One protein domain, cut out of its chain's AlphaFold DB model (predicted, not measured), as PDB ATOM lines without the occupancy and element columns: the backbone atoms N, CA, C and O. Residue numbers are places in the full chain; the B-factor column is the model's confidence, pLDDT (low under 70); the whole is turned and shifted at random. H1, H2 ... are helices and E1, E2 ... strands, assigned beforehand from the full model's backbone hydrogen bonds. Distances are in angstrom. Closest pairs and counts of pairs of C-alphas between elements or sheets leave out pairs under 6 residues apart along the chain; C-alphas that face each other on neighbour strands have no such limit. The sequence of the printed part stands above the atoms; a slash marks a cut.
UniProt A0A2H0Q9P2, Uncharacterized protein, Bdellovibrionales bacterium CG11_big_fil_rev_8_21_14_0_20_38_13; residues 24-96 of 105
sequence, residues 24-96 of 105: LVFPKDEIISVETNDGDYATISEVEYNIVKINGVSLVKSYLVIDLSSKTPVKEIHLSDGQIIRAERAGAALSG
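Overview. This is residues 24 to 96 of the 105 residues of an uncharacterized protein of Bdellovibrionales bacterium CG11_big_fil_rev_8_21_14_0_20_38_13 (UniProt A0A2H0Q9P2). Two small antiparallel sheets, one of strands E3, E2, E6 and E7 and the other of E1, E5 and E4, are placed face to face as a small, loosely closed sandwich, their strands running roughly along one line. The short helix H1 sits at one side, between the edge strands E3 and E4, while H2 begins at the opposite side after E7 and leads away from the body. The printed part has 73 residues with seven named strands and two named helices, in the order E1 E2 E3 H1 E4 E5 E6 E7 H2, and its class is mixed, helices and strands. It is compact, with a radius of gyration of the C-alphas of 11.2 A and spans of 34 by 26 by 21 A.

Along the chain. E1, residues 24 to 27, begins at C-alpha 24 (35.278, -27.829, -16.582) and is 10.4 A long. E2, residues 31 to 36, is 14.6 A long, and E3 is residues 41 to 43. H1, residues 44 to 48, follows directly, with C-alpha 44 at (23.321, -27.696, -25.359). E4 is residues 57 to 60, and E5, residues 63 to 67, is 12.7 A long. E6, residues 74 to 79, is 13.9 A long, and E7 is residues 84 to 86. H2, residues 87 to 95, is 12.3 A long and ends at C-alpha 95 (42.487, -31.185, -8.432).

Arrangement. The larger sheet runs E3, E2, E6, E7, antiparallel throughout. E2 and E6 stand at 164 degrees, with N 32 and O 78 2.8 A apart, within hydrogen-bond range. E2 and E3 form a hairpin, with N 34 and O 42 at 2.9 A; E6 and E7 form another, with N 77 and O 85 at 2.8 A. In the other sheet, E1 and E5 are antiparallel, with N 26 and O 64 at 3.0 A, and the hairpin of E4 and E5 has N 65 and O 58 at 2.8 A. Between the sheets, the closest C-alphas of E5 and E6 are those of Ile 66 and Val 74, 7.4 A apart; E2 and E5 are only just apart, at 8.0 A. H1 stands at the level of the larger sheet, with a height over the sheet of 2.5 A from a local plane of only just enough C-alphas, 6, and only grazes the smaller sheet. Its closest C-alphas to E4 are Glu 48 and Leu 59, 6.7 A. H2 only grazes both sheets; its closest C-alphas to E6 are Ala 87 and Lys 75, 5.5 A. H1 and H2 are apart. In H1 every O i to N i+4 pair is within hydrogen-bond range, in H2 4 of 5.

Size, cuts and confidence. The two C-alphas farthest apart, those of Ile 51 and Gly 96, are 35.3 A apart. The printed part has no cut and no long link; H1 to E4 and E5 to E6 are short, the others tight. Mean pLDDT of the printed part is 84.1, and residues 88 to 96 are under 70.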
ATOM      1  N   LEU A  24      35.122 -26.979 -15.404       84.56
ATOM      2  CA  LEU A  24      35.278 -27.829 -16.582       84.56
ATOM      3  C   LEU A  24      34.927 -27.023 -17.823       84.56
ATOM      4  O   LEU A  24      33.974 -26.243 -17.811       84.56
ATOM      5  N   VAL A  25      35.695 -27.219 -18.889       86.75
ATOM      6  CA  VAL A  25      35.482 -26.538 -20.163       86.75
ATOM      7  C   VAL A  25      35.478 -27.576 -21.269       86.75
ATOM      8  O   VAL A  25      36.446 -28.319 -21.412       86.75
ATOM      9  N   PHE A  26      34.403 -27.604 -22.050       87.06
ATOM     10  CA  PHE A  26      34.237 -28.526 -23.170       87.06
ATOM     11  C   PHE A  26      33.863 -27.768 -24.441       87.06
ATOM     12  O   PHE A  26      33.112 -26.790 -24.354       87.06
ATOM     13  N   PRO A  27      34.343 -28.186 -25.623       90.38
ATOM     14  CA  PRO A  27      33.805 -27.697 -26.887       90.38
ATOM     15  C   PRO A  27      32.307 -28.000 -26.948       90.38
ATOM     16  O   PRO A  27      31.897 -29.138 -26.729       90.38
ATOM     17  N   LYS A  28      31.468 -26.997 -27.227       89.94
ATOM     18  CA  LYS A  28      30.008 -27.182 -27.190       89.94
ATOM     19  C   LYS A  28      29.523 -28.223 -28.207       89.94
ATOM     20  O   LYS A  28      28.543 -28.902 -27.943       89.94
ATOM     21  N   ASP A  29      30.236 -28.366 -29.325       90.50
ATOM     22  CA  ASP A  29      29.902 -29.296 -30.411       90.50
ATOM     23  C   ASP A  29      30.183 -30.768 -30.034       90.50
ATOM     24  O   ASP A  29      29.712 -31.694 -30.694       90.50
ATOM     25  N   GLU A  30      30.932 -30.993 -28.951       90.12
ATOM     26  CA  GLU A  30      31.197 -32.320 -28.387       90.12
ATOM     27  C   GLU A  30      30.173 -32.713 -27.316       90.12
ATOM     28  O   GLU A  30      30.166 -33.863 -26.884       90.12
ATOM     29  N   ILE A  31      29.298 -31.796 -26.886       92.44
ATOM     30  CA  ILE A  31      28.327 -32.033 -25.814       92.44
ATOM     31  C   ILE A  31      26.908 -32.101 -26.384       92.44
ATOM     32  O   ILE A  31      26.462 -31.209 -27.103       92.44
ATOM     33  N   ILE A  32      26.157 -33.131 -26.000       95.31
ATOM     34  CA  ILE A  32      24.719 -33.240 -26.277       95.31
ATOM     35  C   ILE A  32      23.928 -32.545 -25.170       95.31
ATOM     36  O   ILE A  32      23.062 -31.711 -25.441       95.31
ATOM     37  N   SER A  33      24.216 -32.900 -23.919       95.00
ATOM     38  CA  SER A  33      23.429 -32.469 -22.768       95.00
ATOM     39  C   SER A  33      24.201 -32.533 -21.455       95.00
ATOM     40  O   SER A  33      25.287 -33.113 -21.355       95.00
ATOM     41  N   VAL A  34      23.618 -31.898 -20.444       93.56
ATOM     42  CA  VAL A  34      24.079 -31.903 -19.059       93.56
ATOM     43  C   VAL A  34      22.924 -32.232 -18.121       93.56
ATOM     44  O   VAL A  34      21.790 -31.814 -18.354       93.56
ATOM     45  N   GLU A  35      23.235 -32.940 -17.041       93.56
ATOM     46  CA  GLU A  35      22.307 -33.253 -15.952       93.56
ATOM     47  C   GLU A  35      22.911 -32.801 -14.617       93.56
ATOM     48  O   GLU A  35      24.096 -33.039 -14.359       93.56
ATOM     49  N   THR A  36      22.123 -32.160 -13.755       91.25
ATOM     50  CA  THR A  36      22.527 -31.795 -12.388       91.25
ATOM     51  C   THR A  36      22.134 -32.858 -11.369       91.25
ATOM     52  O   THR A  36      21.277 -33.705 -11.611       91.25
ATOM     53  N   ASN A  37      22.742 -32.801 -10.184       87.38
ATOM     54  CA  ASN A  37      22.380 -33.682  -9.069       87.38
ATOM     55  C   ASN A  37      20.933 -33.493  -8.575       87.38
ATOM     56  O   ASN A  37      20.371 -34.425  -8.004       87.38
ATOM     57  N   ASP A  38      20.321 -32.336  -8.842       88.56
ATOM     58  CA  ASP A  38      18.926 -32.051  -8.482       88.56
ATOM     59  C   ASP A  38      17.924 -32.555  -9.540       88.56
ATOM     60  O   ASP A  38      16.712 -32.450  -9.351       88.56
ATOM     61  N   GLY A  39      18.422 -33.144 -10.634       89.06
ATOM     62  CA  GLY A  39      17.611 -33.689 -11.724       89.06
ATOM     63  C   GLY A  39      17.278 -32.686 -12.827       89.06
ATOM     64  O   GLY A  39      16.498 -33.022 -13.718       89.06
ATOM     65  N   ASP A  40      17.863 -31.481 -12.805       91.12
ATOM     66  CA  ASP A  40      17.751 -30.567 -13.942       91.12
ATOM     67  C   ASP A  40      18.510 -31.148 -15.129       91.12
ATOM     68  O   ASP A  40      19.653 -31.590 -15.002       91.12
ATOM     69  N   TYR A  41      17.891 -31.091 -16.300       93.06
ATOM     70  CA  TYR A  41      18.466 -31.565 -17.546       93.06
ATOM     71  C   TYR A  41      18.347 -30.475 -18.606       93.06
ATOM     72  O   TYR A  41      17.301 -29.835 -18.730       93.06
ATOM     73  N   ALA A  42      19.407 -30.277 -19.386       94.62
ATOM     74  CA  ALA A  42      19.364 -29.415 -20.558       94.62
ATOM     75  C   ALA A  42      20.250 -29.964 -21.671       94.62
ATOM     76  O   ALA A  42      21.398 -30.355 -21.445       94.62
ATOM     77  N   THR A  43      19.744 -29.924 -22.895       95.81
ATOM     78  CA  THR A  43      20.583 -30.046 -24.087       95.81
ATOM     79  C   THR A  43      21.397 -28.772 -24.303       95.81
ATOM     80  O   THR A  43      21.011 -27.680 -23.877       95.81
ATOM     81  N   ILE A  44      22.517 -28.876 -25.018       93.94
ATOM     82  CA  ILE A  44      23.321 -27.696 -25.359       93.94
ATOM     83  C   ILE A  44      22.539 -26.664 -26.152       93.94
ATOM     84  O   ILE A  44      22.679 -25.472 -25.885       93.94
ATOM     85  N   SER A  45      21.685 -27.097 -27.078       93.50
ATOM     86  CA  SER A  45      20.838 -26.179 -27.833       93.50
ATOM     87  C   SER A  45      19.886 -25.411 -26.913       93.50
ATOM     88  O   SER A  45      19.726 -24.205 -27.075       93.50
ATOM     89  N   GLU A  46      19.301 -26.055 -25.903       94.88
ATOM     90  CA  GLU A  46      18.431 -25.371 -24.937       94.88
ATOM     91  C   GLU A  46      19.179 -24.334 -24.095       94.88
ATOM     92  O   GLU A  46      18.631 -23.261 -23.832       94.88
ATOM     93  N   VAL A  47      20.430 -24.613 -23.718       92.25
ATOM     94  CA  VAL A  47      21.291 -23.641 -23.025       92.25
ATOM     95  C   VAL A  47      21.681 -22.491 -23.967       92.25
ATOM     96  O   VAL A  47      21.615 -21.326 -23.573       92.25
ATOM     97  N   GLU A  48      22.030 -22.781 -25.225       91.88
ATOM     98  CA  GLU A  48      22.419 -21.789 -26.244       91.88
ATOM     99  C   GLU A  48      21.282 -20.818 -26.566       91.88
ATOM    100  O   GLU A  48      21.466 -19.596 -26.564       91.88
ATOM    101  N   TYR A  49      20.080 -21.352 -26.764       92.12
ATOM    102  CA  TYR A  49      18.883 -20.560 -27.032       92.12
ATOM    103  C   TYR A  49      18.242 -19.980 -25.764       92.12
ATOM    104  O   TYR A  49      17.182 -19.364 -25.850       92.12
ATOM    105  N   ASN A  50      18.891 -20.114 -24.598       89.44
ATOM    106  CA  ASN A  50      18.411 -19.618 -23.304       89.44
ATOM    107  C   ASN A  50      17.005 -20.130 -22.920       89.44
ATOM    108  O   ASN A  50      16.281 -19.451 -22.188       89.44
ATOM    109  N   ILE A  51      16.624 -21.316 -23.404       92.56
ATOM    110  CA  ILE A  51      15.356 -21.986 -23.083       92.56
ATOM    111  C   ILE A  51      15.424 -22.549 -21.660       92.56
ATOM    112  O   ILE A  51      14.497 -22.361 -20.875       92.56
ATOM    113  N   VAL A  52      16.551 -23.180 -21.314       91.31
ATOM    114  CA  VAL A  52      16.825 -23.716 -19.974       91.31
ATOM    115  C   VAL A  52      18.079 -23.054 -19.414       91.31
ATOM    116  O   VAL A  52      19.083 -22.894 -20.109       91.31
ATOM    117  N   LYS A  53      18.027 -22.654 -18.140       89.56
ATOM    118  CA  LYS A  53      19.167 -22.083 -17.415       89.56
ATOM    119  C   LYS A  53      19.510 -22.973 -16.237       89.56
ATOM    120  O   LYS A  53      18.722 -23.078 -15.304       89.56
ATOM    121  N   ILE A  54      20.703 -23.554 -16.271       88.94
ATOM    122  CA  ILE A  54      21.239 -24.357 -15.175       88.94
ATOM    123  C   ILE A  54      22.277 -23.527 -14.423       88.94
ATOM    124  O   ILE A  54      23.178 -22.936 -15.021       88.94
ATOM    125  N   ASN A  55      22.157 -23.466 -13.099       87.12
ATOM    126  CA  ASN A  55      23.089 -22.708 -12.276       87.12
ATOM    127  C   ASN A  55      24.483 -23.356 -12.291       87.12
ATOM    128  O   ASN A  55      24.639 -24.547 -12.028       87.12
ATOM    129  N   GLY A  56      25.506 -22.559 -12.594       85.19
ATOM    130  CA  GLY A  56      26.873 -23.040 -12.775       85.19
ATOM    131  C   GLY A  56      27.163 -23.606 -14.161       85.19
ATOM    132  O   GLY A  56      28.293 -24.004 -14.404       85.19
ATOM    133  N   VAL A  57      26.203 -23.610 -15.088       89.75
ATOM    134  CA  VAL A  57      26.439 -23.967 -16.492       89.75
ATOM    135  C   VAL A  57      26.278 -22.719 -17.347       89.75
ATOM    136  O   VAL A  57      25.282 -22.002 -17.259       89.75
ATOM    137  N   SER A  58      27.268 -22.439 -18.185       90.50
ATOM    138  CA  SER A  58      27.235 -21.298 -19.097       90.50
ATOM    139  C   SER A  58      27.896 -21.637 -20.423       90.50
ATOM    140  O   SER A  58      28.799 -22.466 -20.484       90.50
ATOM    141  N   LEU A  59      27.457 -20.975 -21.491       91.06
ATOM    142  CA  LEU A  59      28.140 -21.018 -22.778       91.06
ATOM    143  C   LEU A  59      28.957 -19.744 -22.952       91.06
ATOM    144  O   LEU A  59      28.436 -18.629 -22.878       91.06
ATOM    145  N   VAL A  60      30.251 -19.917 -23.200       89.75
ATOM    146  CA  VAL A  60      31.178 -18.829 -23.494       89.75
ATOM    147  C   VAL A  60      31.776 -19.089 -24.868       89.75
ATOM    148  O   VAL A  60      32.615 -19.973 -25.046       89.75
ATOM    149  N   LYS A  61      31.353 -18.296 -25.857       89.56
ATOM    150  CA  LYS A  61      31.697 -18.507 -27.273       89.56
ATOM    151  C   LYS A  61      31.281 -19.922 -27.720       89.56
ATOM    152  O   LYS A  61      30.098 -20.229 -27.698       89.56
ATOM    153  N   SER A  62      32.240 -20.765 -28.100       89.56
ATOM    154  CA  SER A  62      32.020 -22.145 -28.553       89.56
ATOM    155  C   SER A  62      32.258 -23.188 -27.459       89.56
ATOM    156  O   SER A  62      32.423 -24.362 -27.771       89.56
ATOM    157  N   TYR A  63      32.321 -22.778 -26.192       89.94
ATOM    158  CA  TYR A  63      32.626 -23.675 -25.084       89.94
ATOM    159  C   TYR A  63      31.509 -23.692 -24.052       89.94
ATOM    160  O   TYR A  63      30.998 -22.641 -23.658       89.94
ATOM    161  N   LEU A  64      31.188 -24.890 -23.578       90.19
ATOM    162  CA  LEU A  64      30.449 -25.101 -22.348       90.19
ATOM    163  C   LEU A  64      31.405 -24.950 -21.169       90.19
ATOM    164  O   LEU A  64      32.442 -25.607 -21.116       90.19
ATOM    165  N   VAL A  65      31.036 -24.099 -20.221       89.88
ATOM    166  CA  VAL A  65      31.764 -23.869 -18.977       89.88
ATOM    167  C   VAL A  65      30.879 -24.303 -17.821       89.88
ATOM    168  O   VAL A  65      29.779 -23.778 -17.642       89.88
ATOM    169  N   ILE A  66      31.382 -25.250 -17.035       88.00
ATOM    170  CA  ILE A  66      30.718 -25.787 -15.850       88.00
ATOM    171  C   ILE A  66      31.523 -25.376 -14.621       88.00
ATOM    172  O   ILE A  66      32.682 -25.760 -14.480       88.00
ATOM    173  N   ASP A  67      30.902 -24.613 -13.733       86.12
ATOM    174  CA  ASP A  67      31.432 -24.251 -12.425       86.12
ATOM    175  C   ASP A  67      31.205 -25.402 -11.435       86.12
ATOM    176  O   ASP A  67      30.073 -25.700 -11.041       86.12
ATOM    177  N   LEU A  68      32.295 -26.043 -11.010       81.00
ATOM    178  CA  LEU A  68      32.248 -27.154 -10.060       81.00
ATOM    179  C   LEU A  68      31.980 -26.705  -8.617       81.00
ATOM    180  O   LEU A  68      31.768 -27.547  -7.750       81.00
ATOM    181  N   SER A  69      31.993 -25.397  -8.345       78.00
ATOM    182  CA  SER A  69      31.626 -24.817  -7.045       78.00
ATOM    183  C   SER A  69      30.170 -24.345  -6.992       78.00
ATOM    184  O   SER A  69      29.763 -23.725  -6.007       78.00
ATOM    185  N   SER A  70      29.381 -24.618  -8.037       80.81
ATOM    186  CA  SER A  70      27.952 -24.311  -8.057       80.81
ATOM    187  C   SER A  70      27.204 -25.018  -6.925       80.81
ATOM    188  O   SER A  70      27.538 -26.133  -6.527       80.81
ATOM    189  N   LYS A  71      26.136 -24.376  -6.432       76.00
ATOM    190  CA  LYS A  71      25.235 -24.963  -5.427       76.00
ATOM    191  C   LYS A  71      24.492 -26.196  -5.944       76.00
ATOM    192  O   LYS A  71      24.065 -27.005  -5.132       76.00
ATOM    193  N   THR A  72      24.351 -26.309  -7.261       78.88
ATOM    194  CA  THR A  72      23.708 -27.423  -7.963       78.88
ATOM    195  C   THR A  72      24.756 -28.072  -8.868       78.88
ATOM    196  O   THR A  72      24.912 -27.657 -10.022       78.88
ATOM    197  N   PRO A  73      25.556 -29.021  -8.350       82.62
ATOM    198  CA  PRO A  73      26.643 -29.614  -9.113       82.62
ATOM    199  C   PRO A  73      26.113 -30.334 -10.353       82.62
ATOM    200  O   PRO A  73      25.084 -31.013 -10.297       82.62
ATOM    201  N   VAL A  74      26.841 -30.221 -11.465       88.38
ATOM    202  CA  VAL A  74      26.615 -31.095 -12.619       88.38
ATOM    203  C   VAL A  74      26.995 -32.516 -12.214       88.38
ATOM    204  O   VAL A  74      28.052 -32.747 -11.626       88.38
ATOM    205  N   LYS A  75      26.117 -33.460 -12.529       88.19
ATOM    206  CA  LYS A  75      26.261 -34.888 -12.268       88.19
ATOM    207  C   LYS A  75      26.889 -35.578 -13.471       88.19
ATOM    208  O   LYS A  75      27.943 -36.206 -13.351       88.19
ATOM    209  N   GLU A  76      26.275 -35.407 -14.640       91.06
ATOM    210  CA  GLU A  76      26.685 -36.043 -15.890       91.06
ATOM    211  C   GLU A  76      26.723 -35.048 -17.050       91.06
ATOM    212  O   GLU A  76      25.934 -34.107 -17.127       91.06
ATOM    213  N   ILE A  77      27.661 -35.288 -17.960       91.38
ATOM    214  CA  ILE A  77      27.813 -34.589 -19.231       91.38
ATOM    215  C   ILE A  77      27.813 -35.667 -20.305       91.38
ATOM    216  O   ILE A  77      28.636 -36.587 -20.261       91.38
ATOM    217  N   HIS A  78      26.869 -35.584 -21.232       92.06
ATOM    218  CA  HIS A  78      26.696 -36.578 -22.285       92.06
ATOM    219  C   HIS A  78      27.344 -36.041 -23.557       92.06
ATOM    220  O   HIS A  78      26.980 -34.964 -24.034       92.06
ATOM    221  N   LEU A  79      28.332 -36.767 -24.075       91.62
ATOM    222  CA  LEU A  79      29.093 -36.374 -25.255       91.62
ATOM    223  C   LEU A  79      28.418 -36.856 -26.543       91.62
ATOM    224  O   LEU A  79      27.670 -37.835 -26.549       91.62
ATOM    225  N   SER A  80      28.723 -36.191 -27.656       89.81
ATOM    226  CA  SER A  80      28.186 -36.522 -28.983       89.81
ATOM    227  C   SER A  80      28.605 -37.900 -29.500       89.81
ATOM    228  O   SER A  80      27.911 -38.482 -30.334       89.81
ATOM    229  N   ASP A  81      29.686 -38.461 -28.964       88.50
ATOM    230  CA  ASP A  81      30.178 -39.808 -29.264       88.50
ATOM    231  C   ASP A  81      29.574 -40.911 -28.367       88.50
ATOM    232  O   ASP A  81      29.938 -42.082 -28.489       88.50
ATOM    233  N   GLY A  82      28.636 -40.553 -27.484       88.25
ATOM    234  CA  GLY A  82      27.970 -41.472 -26.562       88.25
ATOM    235  C   GLY A  82      28.722 -41.720 -25.252       88.25
ATOM    236  O   GLY A  82      28.235 -42.486 -24.417       88.25
ATOM    237  N   GLN A  83      29.880 -41.089 -25.030       88.88
ATOM    238  CA  GLN A  83      30.549 -41.131 -23.731       88.88
ATOM    239  C   GLN A  83      29.798 -40.294 -22.685       88.88
ATOM    240  O   GLN A  83      29.150 -39.294 -22.989       88.88
ATOM    241  N   ILE A  84      29.931 -40.693 -21.418       88.25
ATOM    242  CA  ILE A  84      29.345 -39.986 -20.277       88.25
ATOM    243  C   ILE A  84      30.467 -39.589 -19.322       88.25
ATOM    244  O   ILE A  84      31.128 -40.444 -18.725       88.25
ATOM    245  N   ILE A  85      30.661 -38.283 -19.144       84.88
ATOM    246  CA  ILE A  85      31.591 -37.738 -18.157       84.88
ATOM    247  C   ILE A  85      30.821 -37.450 -16.875       84.88
ATOM    248  O   ILE A  85      29.889 -36.649 -16.855       84.88
ATOM    249  N   ARG A  86      31.252 -38.061 -15.772       83.75
ATOM    250  CA  ARG A  86      30.724 -37.755 -14.439       83.75
ATOM    251  C   ARG A  86      31.522 -36.615 -13.824       83.75
ATOM    252  O   ARG A  86      32.693 -36.799 -13.476       83.75
ATOM    253  N   ALA A  87      30.904 -35.445 -13.703       70.69
ATOM    254  CA  ALA A  87      31.587 -34.211 -13.311       70.69
ATOM    255  C   ALA A  87      32.160 -34.267 -11.878       70.69
ATOM    256  O   ALA A  87      33.240 -33.724 -11.637       70.69
ATOM    257  N   GLU A  88      31.549 -35.044 -10.974       65.06
ATOM    258  CA  GLU A  88      32.095 -35.338  -9.635       65.06
ATOM    259  C   GLU A  88      33.481 -36.012  -9.682       65.06
ATOM    260  O   GLU A  88      34.332 -35.768  -8.828       65.06
ATOM    261  N   ARG A  89      33.747 -36.836 -10.707       56.78
ATOM    262  CA  ARG A  89      35.048 -37.503 -10.903       56.78
ATOM    263  C   ARG A  89      36.041 -36.628 -11.665       56.78
ATOM    264  O   ARG A  89      37.239 -36.700 -11.402       56.78
ATOM    265  N   ALA A  90      35.554 -35.783 -12.572       54.25
ATOM    266  CA  ALA A  90      36.392 -34.865 -13.341       54.25
ATOM    267  C   ALA A  90      37.028 -33.777 -12.454       54.25
ATOM    268  O   ALA A  90      38.200 -33.449 -12.632       54.25
ATOM    269  N   GLY A  91      36.311 -33.277 -11.439       51.16
ATOM    270  CA  GLY A  91      36.875 -32.351 -10.447       51.16
ATOM    271  C   GLY A  91      37.999 -32.963  -9.599       51.16
ATOM    272  O   GLY A  91      38.983 -32.286  -9.295       51.16
ATOM    273  N   ALA A  92      37.906 -34.254  -9.265       47.12
ATOM    274  CA  ALA A  92      38.958 -34.982  -8.547       47.12
ATOM    275  C   ALA A  92      40.200 -35.228  -9.426       47.12
ATOM    276  O   ALA A  92      41.326 -35.068  -8.961       47.12
ATOM    277  N   ALA A  93      40.000 -35.529 -10.714       47.97
ATOM    278  CA  ALA A  93      41.086 -35.712 -11.679       47.97
ATOM    279  C   ALA A  93      41.834 -34.406 -12.022       47.97
ATOM    280  O   ALA A  93      43.008 -34.452 -12.370       47.97
ATOM    281  N   LEU A  94      41.180 -33.244 -11.913       45.19
ATOM    282  CA  LEU A  94      41.801 -31.933 -12.160       45.19
ATOM    283  C   LEU A  94      42.399 -31.284 -10.903       45.19
ATOM    284  O   LEU A  94      43.282 -30.437 -11.014       45.19
ATOM    285  N   SER A  95      41.926 -31.657  -9.709       44.50
ATOM    286  CA  SER A  95      42.487 -31.185  -8.432       44.50
ATOM    287  C   SER A  95      43.667 -32.029  -7.942       44.50
ATOM    288  O   SER A  95      44.503 -31.525  -7.192       44.50
ATOM    289  N   GLY A  96      43.784 -33.275  -8.405       38.59
ATOM    290  CA  GLY A  96      44.998 -34.074  -8.311       38.59
ATOM    291  C   GLY A  96      45.831 -33.911  -9.575       38.59
ATOM    292  O   GLY A  96      45.632 -34.644 -10.536       38.59
TER     293      GLY A  96